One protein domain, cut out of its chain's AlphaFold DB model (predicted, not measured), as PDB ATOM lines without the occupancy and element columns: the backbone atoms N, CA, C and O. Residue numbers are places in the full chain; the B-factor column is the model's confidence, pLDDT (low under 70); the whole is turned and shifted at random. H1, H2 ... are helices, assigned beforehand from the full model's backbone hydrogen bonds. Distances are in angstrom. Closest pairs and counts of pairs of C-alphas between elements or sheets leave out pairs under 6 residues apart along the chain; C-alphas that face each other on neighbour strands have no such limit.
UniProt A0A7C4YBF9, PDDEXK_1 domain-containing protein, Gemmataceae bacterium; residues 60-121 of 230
ATOM      1  N   ASN A  60     134.795  84.482 134.900       39.66
ATOM      2  CA  ASN A  60     135.636  84.349 133.689       39.66
ATOM      3  C   ASN A  60     135.211  83.185 132.756       39.66
ATOM      4  O   ASN A  60     135.718  83.017 131.650       39.66
ATOM      5  N   ASP A  61     134.267  82.376 133.218       46.38
ATOM      6  CA  ASP A  61     133.755  81.162 132.630       46.38
ATOM      7  C   ASP A  61     132.725  81.380 131.518       46.38
ATOM      8  O   ASP A  61     132.744  80.628 130.541       46.38
ATOM      9  N   GLY A  62     131.863  82.397 131.641       58.06
ATOM     10  CA  GLY A  62     130.858  82.724 130.621       58.06
ATOM     11  C   GLY A  62     131.486  83.291 129.346       58.06
ATOM     12  O   GLY A  62     131.094  82.929 128.238       58.06
ATOM     13  N   THR A  63     132.533  84.105 129.499       72.50
ATOM     14  CA  THR A  63     133.260  84.726 128.381       72.50
ATOM     15  C   THR A  63     134.084  83.708 127.586       72.50
ATOM     16  O   THR A  63     134.107  83.759 126.355       72.50
ATOM     17  N   GLY A  64     134.726  82.750 128.267       89.44
ATOM     18  CA  GLY A  64     135.521  81.706 127.612       89.44
ATOM     19  C   GLY A  64     134.670  80.742 126.780       89.44
ATOM     20  O   GLY A  64     135.004  80.467 125.630       89.44
ATOM     21  N   TRP A  65     133.542  80.269 127.329       92.00
ATOM     22  CA  TRP A  65     132.624  79.398 126.584       92.00
ATOM     23  C   TRP A  65     132.051  80.097 125.350       92.00
ATOM     24  O   TRP A  65     132.076  79.516 124.268       92.00
ATOM     25  N   GLY A  66     131.608  81.351 125.494       92.44
ATOM     26  CA  GLY A  66     131.164  82.160 124.360       92.44
ATOM     27  C   GLY A  66     132.227  82.198 123.264       92.44
ATOM     28  O   GLY A  66     131.976  81.749 122.150       92.44
ATOM     29  N   THR A  67     133.446  82.625 123.603       93.19
ATOM     30  CA  THR A  67     134.570  82.721 122.652       93.19
ATOM     31  C   THR A  67     134.826  81.406 121.903       93.19
ATOM     32  O   THR A  67     134.998  81.410 120.684       93.19
ATOM     33  N   LEU A  68     134.801  80.271 122.609       96.19
ATOM     34  CA  LEU A  68     134.953  78.946 122.001       96.19
ATOM     35  C   LEU A  68     133.804  78.615 121.033       96.19
ATOM     36  O   LEU A  68     134.045  78.149 119.921       96.19
ATOM     37  N   VAL A  69     132.561  78.889 121.432       96.06
ATOM     38  CA  VAL A  69     131.371  78.653 120.603       96.06
ATOM     39  C   VAL A  69     131.383  79.509 119.335       96.06
ATOM     40  O   VAL A  69     131.100  78.976 118.262       96.06
ATOM     41  N   HIS A  70     131.760  80.790 119.418       96.00
ATOM     42  CA  HIS A  70     131.944  81.649 118.238       96.00
ATOM     43  C   HIS A  70     133.005  81.069 117.298       96.00
ATOM     44  O   HIS A  70     132.750  80.889 116.106       96.00
ATOM     45  N   ALA A  71     134.154  80.650 117.837       97.00
ATOM     46  CA  ALA A  71     135.204  80.019 117.045       97.00
ATOM     47  C   ALA A  71     134.718  78.746 116.332       97.00
ATOM     48  O   ALA A  71     135.089  78.504 115.183       97.00
ATOM     49  N   TRP A  72     133.844  77.958 116.956       98.44
ATOM     50  CA  TRP A  72     133.259  76.774 116.329       98.44
ATOM     51  C   TRP A  72     132.168  77.090 115.305       98.44
ATOM     52  O   TRP A  72     132.168  76.496 114.225       98.44
ATOM     53  N   PHE A  73     131.283  78.057 115.565       98.44
ATOM     54  CA  PHE A  73     130.354  78.555 114.542       98.44
ATOM     55  C   PHE A  73     131.097  79.139 113.344       98.44
ATOM     56  O   PHE A  73     130.664  78.954 112.204       98.44
ATOM     57  N   SER A  74     132.258  79.755 113.579       97.81
ATOM     58  CA  SER A  74     133.109  80.293 112.526       97.81
ATOM     59  C   SER A  74     133.669  79.228 111.594       97.81
ATOM     60  O   SER A  74     134.220  79.610 110.571       97.81
ATOM     61  N   LEU A  75     133.542  77.926 111.888       98.31
ATOM     62  CA  LEU A  75     133.902  76.827 110.981       98.31
ATOM     63  C   LEU A  75     132.767  76.463 110.011       98.31
ATOM     64  O   LEU A  75     133.019  75.836 108.984       98.31
ATOM     65  N   ILE A  76     131.532  76.876 110.302       98.31
ATOM     66  CA  ILE A  76     130.339  76.470 109.557       98.31
ATOM     67  C   ILE A  76     130.007  77.533 108.513       98.31
ATOM     68  O   ILE A  76     129.472  78.595 108.840       98.31
ATOM     69  N   GLU A  77     130.247  77.236 107.233       97.38
ATOM     70  CA  GLU A  77     129.618  78.018 106.165       97.38
ATOM     71  C   GLU A  77     128.150  77.643 106.057       97.38
ATOM     72  O   GLU A  77     127.291  78.462 106.352       97.38
ATOM     73  N   TRP A  78     127.861  76.383 105.756       97.88
ATOM     74  CA  TRP A  78     126.515  75.835 105.700       97.88
ATOM     75  C   TRP A  78     126.536  74.418 106.249       97.88
ATOM     76  O   TRP A  78     127.449  73.654 105.951       97.88
ATOM     77  N   LEU A  79     125.520  74.040 107.021       97.31
ATOM     78  CA  LEU A  79     125.420  72.667 107.532       97.31
ATOM     79  C   LEU A  79     125.107  71.643 106.436       97.31
ATOM     80  O   LEU A  79     125.281  70.445 106.661       97.31
ATOM     81  N   ASP A  80     124.655  72.100 105.268       96.38
ATOM     82  CA  ASP A  80     124.451  71.253 104.091       96.38
ATOM     83  C   ASP A  80     125.775  70.668 103.566       96.38
ATOM     84  O   ASP A  80     125.770  69.578 103.002       96.38
ATOM     85  N   ASP A  81     126.904  71.347 103.809       96.12
ATOM     86  CA  ASP A  81     128.243  70.904 103.387       96.12
ATOM     87  C   ASP A  81     128.891  69.943 104.403       96.12
ATOM     88  O   ASP A  81     129.996  69.445 104.195       96.12
ATOM     89  N   GLY A  82     128.193  69.667 105.508       95.88
ATOM     90  CA  GLY A  82     128.689  68.891 106.636       95.88
ATOM     91  C   GLY A  82     128.944  69.751 107.872       95.88
ATOM     92  O   GLY A  82     129.184  70.955 107.805       95.88
ATOM     93  N   ALA A  83     128.861  69.121 109.044       96.81
ATOM     94  CA  ALA A  83     129.261  69.760 110.291       96.81
ATOM     95  C   ALA A  83     130.782  69.596 110.500       96.81
ATOM     96  O   ALA A  83     131.307  68.544 110.129       96.81
ATOM     97  N   PRO A  84     131.475  70.554 111.153       97.94
ATOM     98  CA  PRO A  84     132.915  70.471 111.409       97.94
ATOM     99  C   PRO A  84     133.247  69.182 112.144       97.94
ATOM    100  O   PRO A  84     132.487  68.784 113.017       97.94
ATOM    101  N   THR A  85     134.339  68.515 111.821       98.38
ATOM    102  CA  THR A  85     134.817  67.310 112.508       98.38
ATOM    103  C   THR A  85     135.339  67.634 113.909       98.38
ATOM    104  O   THR A  85     135.686  68.772 114.218       98.38
ATOM    105  N   ASP A  86     135.440  66.628 114.777       98.31
ATOM    106  CA  ASP A  86     135.970  66.842 116.129       98.31
ATOM    107  C   ASP A  86     137.442  67.288 116.113       98.31
ATOM    108  O   ASP A  86     137.878  67.995 117.016       98.31
ATOM    109  N   ALA A  87     138.211  66.898 115.091       98.31
ATOM    110  CA  ALA A  87     139.576  67.385 114.892       98.31
ATOM    111  C   ALA A  87     139.588  68.895 114.603       98.31
ATOM    112  O   ALA A  87     140.285  69.637 115.288       98.31
ATOM    113  N   GLU A  88     138.743  69.372 113.683       98.50
ATOM    114  CA  GLU A  88     138.632  70.805 113.366       98.50
ATOM    115  C   GLU A  88     138.163  71.635 114.570       98.50
ATOM    116  O   GLU A  88     138.652  72.748 114.787       98.50
ATOM    117  N   LEU A  89     137.249  71.093 115.384       98.56
ATOM    118  CA  LEU A  89     136.802  71.736 116.622       98.56
ATOM    119  C   LEU A  89     137.951  71.858 117.639       98.56
ATOM    120  O   LEU A  89     138.148  72.934 118.213       98.56
ATOM    121  N   ARG A  90     138.743  70.795 117.836       98.44
ATOM    122  CA  ARG A  90     139.913  70.824 118.732       98.44
ATOM    123  C   ARG A  90     140.995  71.778 118.227       98.44
ATOM    124  O   ARG A  90     141.517  72.562 119.018       98.44
ATOM    125  N   ASP A  91     141.269  71.787 116.927       98.38
ATOM    126  CA  ASP A  91     142.245  72.696 116.311       98.38
ATOM    127  C   ASP A  91     141.824  74.165 116.457       98.38
ATOM    128  O   ASP A  91     142.642  75.036 116.771       98.38
ATOM    129  N   ALA A  92     140.534  74.467 116.277       97.62
ATOM    130  CA  ALA A  92     140.000  75.803 116.520       97.62
ATOM    131  C   ALA A  92     140.153  76.233 117.986       97.62
ATOM    132  O   ALA A  92     140.578  77.360 118.234       97.62
ATOM    133  N   ALA A  93     139.887  75.336 118.941       96.88
ATOM    134  CA  ALA A  93     140.090  75.615 120.360       96.88
ATOM    135  C   ALA A  93     141.573  75.846 120.699       96.88
ATOM    136  O   ALA A  93     141.902  76.775 121.435       96.88
ATOM    137  N   MET A  94     142.477  75.045 120.127       97.12
ATOM    138  CA  MET A  94     143.920  75.137 120.372       97.12
ATOM    139  C   MET A  94     144.507  76.479 119.920       97.12
ATOM    140  O   MET A  94     145.349  77.057 120.604       97.12
ATOM    141  N   ARG A  95     144.010  77.041 118.809       96.62
ATOM    142  CA  ARG A  95     144.388  78.396 118.358       96.62
ATOM    143  C   ARG A  95     144.036  79.496 119.366       96.62
ATOM    144  O   ARG A  95     144.568  80.598 119.266       96.62
ATOM    145  N   LEU A  96     143.162  79.199 120.323       94.00
ATOM    146  CA  LEU A  96     142.710  80.103 121.374       94.00
ATOM    147  C   LEU A  96     143.224  79.699 122.767       94.00
ATOM    148  O   LEU A  96     142.707  80.199 123.762       94.00
ATOM    149  N   GLN A  97     144.237  78.828 122.865       93.75
ATOM    150  CA  GLN A  97     144.763  78.329 124.148       93.75
ATOM    151  C   GLN A  97     145.137  79.425 125.151       93.75
ATOM    152  O   GLN A  97     144.852  79.281 126.335       93.75
ATOM    153  N   ASP A  98     145.678  80.549 124.678       92.06
ATOM    154  CA  ASP A  98     146.073  81.670 125.541       92.06
ATOM    155  C   ASP A  98     144.882  82.540 125.985       92.06
ATOM    156  O   ASP A  98     145.010  83.372 126.882       92.06
ATOM    157  N   GLN A  99     143.722  82.374 125.344       89.12
ATOM    158  CA  GLN A  99     142.508  83.165 125.574       89.12
ATOM    159  C   GLN A  99     141.437  82.381 126.342       89.12
ATOM    160  O   GLN A  99     140.538  82.977 126.938       89.12
ATOM    161  N   LEU A 100     141.507  81.049 126.317       92.19
ATOM    162  CA  LEU A 100     140.508  80.169 126.906       92.19
ATOM    163  C   LEU A 100     140.984  79.607 128.254       92.19
ATOM    164  O   LEU A 100     142.143  79.226 128.404       92.19
ATOM    165  N   PRO A 101     140.094  79.495 129.254       92.31
ATOM    166  CA  PRO A 101     140.449  78.900 130.535       92.31
ATOM    167  C   PRO A 101     140.782  77.408 130.383       92.31
ATOM    168  O   PRO A 101     140.062  76.666 129.713       92.31
ATOM    169  N   ALA A 102     141.817  76.944 131.096       91.56
ATOM    170  CA  ALA A 102     142.325  75.567 131.037       91.56
ATOM    171  C   ALA A 102     141.241  74.482 131.220       91.56
ATOM    172  O   ALA A 102     141.311  73.420 130.608       91.56
ATOM    173  N   ARG A 103     140.198  74.761 132.015       92.06
ATOM    174  CA  ARG A 103     139.075  73.832 132.231       92.06
ATOM    175  C   ARG A 103     138.311  73.479 130.949       92.06
ATOM    176  O   ARG A 103     137.837  72.359 130.828       92.06
ATOM    177  N   LEU A 104     138.224  74.391 129.972       93.56
ATOM    178  CA  LEU A 104     137.563  74.089 128.696       93.56
ATOM    179  C   LEU A 104     138.357  73.067 127.873       93.56
ATOM    180  O   LEU A 104     137.761  72.292 127.129       93.56
ATOM    181  N   PHE A 105     139.683  73.031 128.033       94.88
ATOM    182  CA  PHE A 105     140.530  72.006 127.425       94.88
ATOM    183  C   PHE A 105     140.430  70.671 128.163       94.88
ATOM    184  O   PHE A 105     140.407  69.629 127.514       94.88
ATOM    185  N   ALA A 106     140.319  70.695 129.496       94.38
ATOM    186  CA  ALA A 106     140.104  69.485 130.289       94.38
ATOM    187  C   ALA A 106     138.779  68.782 129.935       94.38
ATOM    188  O   ALA A 106     138.750  67.562 129.819       94.38
ATOM    189  N   ASP A 107     137.718  69.555 129.683       95.50
ATOM    190  CA  ASP A 107     136.378  69.049 129.352       95.50
ATOM    191  C   ASP A 107     136.073  69.061 127.836       95.50
ATOM    192  O   ASP A 107     134.912  69.142 127.428       95.50
ATOM    193  N   MET A 108     137.096  69.006 126.973       97.00
ATOM    194  CA  MET A 108     136.950  69.227 125.524       97.00
ATOM    195  C   MET A 108     135.904  68.319 124.858       97.00
ATOM    196  O   MET A 108     135.082  68.801 124.080       97.00
ATOM    197  N   ASP A 109     135.885  67.026 125.181       97.81
ATOM    198  CA  ASP A 109     134.937  66.078 124.575       97.81
ATOM    199  C   ASP A 109     133.484  66.404 124.937       97.81
ATOM    200  O   ASP A 109     132.589  66.333 124.093       97.81
ATOM    201  N   ARG A 110     133.252  66.834 126.181       97.06
ATOM    202  CA  ARG A 110     131.937  67.290 126.634       97.06
ATOM    203  C   ARG A 110     131.538  68.587 125.936       97.06
ATOM    204  O   ARG A 110     130.421  68.685 125.440       97.06
ATOM    205  N   ASN A 111     132.458  69.543 125.843       96.62
ATOM    206  CA  ASN A 111     132.232  70.816 125.159       96.62
ATOM    207  C   ASN A 111     131.866  70.599 123.679       96.62
ATOM    208  O   ASN A 111     130.934  71.228 123.171       96.62
ATOM    209  N   ILE A 112     132.544  69.667 122.999       98.38
ATOM    210  CA  ILE A 112     132.213  69.255 121.627       98.38
ATOM    211  C   ILE A 112     130.806  68.653 121.575       98.38
ATOM    212  O   ILE A 112     130.009  69.057 120.727       98.38
ATOM    213  N   ALA A 113     130.470  67.727 122.478       98.00
ATOM    214  CA  ALA A 113     129.139  67.123 122.533       98.00
ATOM    215  C   ALA A 113     128.030  68.171 122.754       98.00
ATOM    216  O   ALA A 113     127.003  68.140 122.068       98.00
ATOM    217  N   ASP A 114     128.260  69.145 123.635       96.44
ATOM    218  CA  ASP A 114     127.330  70.246 123.892       96.44
ATOM    219  C   ASP A 114     127.149  71.126 122.642       96.44
ATOM    220  O   ASP A 114     126.019  71.446 122.259       96.44
ATOM    221  N   PHE A 115     128.231  71.452 121.925       97.81
ATOM    222  CA  PHE A 115     128.144  72.193 120.661       97.81
ATOM    223  C   PHE A 115     127.415  71.408 119.560       97.81
ATOM    224  O   PHE A 115     126.597  71.976 118.829       97.81
ATOM    225  N   ARG A 116     127.629  70.089 119.467       98.00
ATOM    226  CA  ARG A 116     126.870  69.212 118.558       98.00
ATOM    227  C   ARG A 116     125.377  69.266 118.855       98.00
ATOM    228  O   ARG A 116     124.577  69.412 117.930       98.00
ATOM    229  N   ALA A 117     125.009  69.192 120.132       97.56
ATOM    230  CA  ALA A 117     123.622  69.314 120.559       97.56
ATOM    231  C   ALA A 117     123.037  70.690 120.201       97.56
ATOM    232  O   ALA A 117     121.876  70.772 119.805       97.56
ATOM    233  N   ILE A 118     123.833  71.764 120.279       97.06
ATOM    234  CA  ILE A 118     123.429  73.105 119.839       97.06
ATOM    235  C   ILE A 118     123.116  73.118 118.335       97.06
ATOM    236  O   ILE A 118     121.994  73.449 117.949       97.06
ATOM    237  N   ILE A 119     124.052  72.720 117.470       97.75
ATOM    238  CA  ILE A 119     123.846  72.794 116.008       97.75
ATOM    239  C   ILE A 119     122.804  71.792 115.489       97.75
ATOM    240  O   ILE A 119     122.275  71.967 114.392       97.75
ATOM    241  N   ALA A 120     122.485  70.753 116.268       97.31
ATOM    242  CA  ALA A 120     121.428  69.792 115.957       97.31
ATOM    243  C   ALA A 120     120.014  70.326 116.239       97.31
ATOM    244  O   ALA A 120     119.037  69.759 115.742       97.31
ATOM    245  N   ARG A 121     119.869  71.414 117.007       97.00
ATOM    246  CA  ARG A 121     118.552  71.990 117.313       97.00
ATOM    247  C   ARG A 121     117.848  72.431 116.033       97.00
ATOM    248  O   ARG A 121     118.467  73.133 115.232       97.00
TER     249      ARG A 121
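What this domain is: This is residues 60 to 121 of the 230 residues of the protein "PDDEXK_1 domain-containing protein" of Gemmataceae bacterium (UniProt A0A7C4YBF9). Three helices, H1, H2 and H4, are set round a small core at steep tilts to one another, their centres making a triangle; the short H3 sits near the first part of H1, and the long loop of residues 74 to 85 reaches to the opposite end before folding back to H2. The 62 printed residues hold four named helices, in the order H1, H2, H3, H4, and no named strand: the class is all helix. The whole is compact, with a radius of gyration of the C-alphas of 11.1 A, yet elongated in outline, spanning 33 by 21 by 18 A.

How they stand to each other: Begin with the longest helix, H1, residues 60 to 73. With its residues 68 to 72 alone it touches H2, residues 86 to 94; look at Trp 72 and Leu 89, whose C-alphas are the closest, at 6.2 A. These two helices run opposite ways at a steep tilt of 48 degrees. Next find H4, residues 108 to 120, which only just touches H2, with 3 pairs of C-alphas within 8 A and with its residues 108 to 112 alone. Their closest C-alphas, those of Asp 86 and Ile 112, are 7.1 A apart, and the helices run opposite ways at a steep tilt of 63 degrees. H1 and H4 are close but not clearly touching, the closest C-alphas being those of Val 69 and Phe 115 at 7.2 A; they run the same way at a steep tilt of 58 degrees. H3, residues 102 to 106, touches no helix but is near H1: the closest C-alphas, those of Trp 65 and Leu 104, are 7.6 A apart. Every O i to N i+4 pair is within hydrogen-bond range in H2, H3 and H4, and 9 of 10 are in H1.

Where its parts are: Find C-alpha 60 at (135.636, 84.349, 133.689); from there H1 runs 20.7 A to C-alpha 73 at (130.354, 78.555, 114.542). H2 covers 12.2 A from Asp 86 to Met 94, and H3 covers 6.5 A from Ala 102 to Ala 106. H4 runs 18.2 A from Met 108 to C-alpha 120 at (121.428, 69.792, 115.957).

The domain as a whole: The two C-alphas farthest apart are those of Asn 60 and Asp 80, at 34.2 A. The printed part, residues 60 to 121, has no cut. The link from H1 to H2 is long, with 12 residues; that from H2 to H3 is short, with 7, and that from H3 to H4 is tight, with 1. The mean pLDDT of the printed part is 93.4, and residues 60 to 62 of this model are under 70.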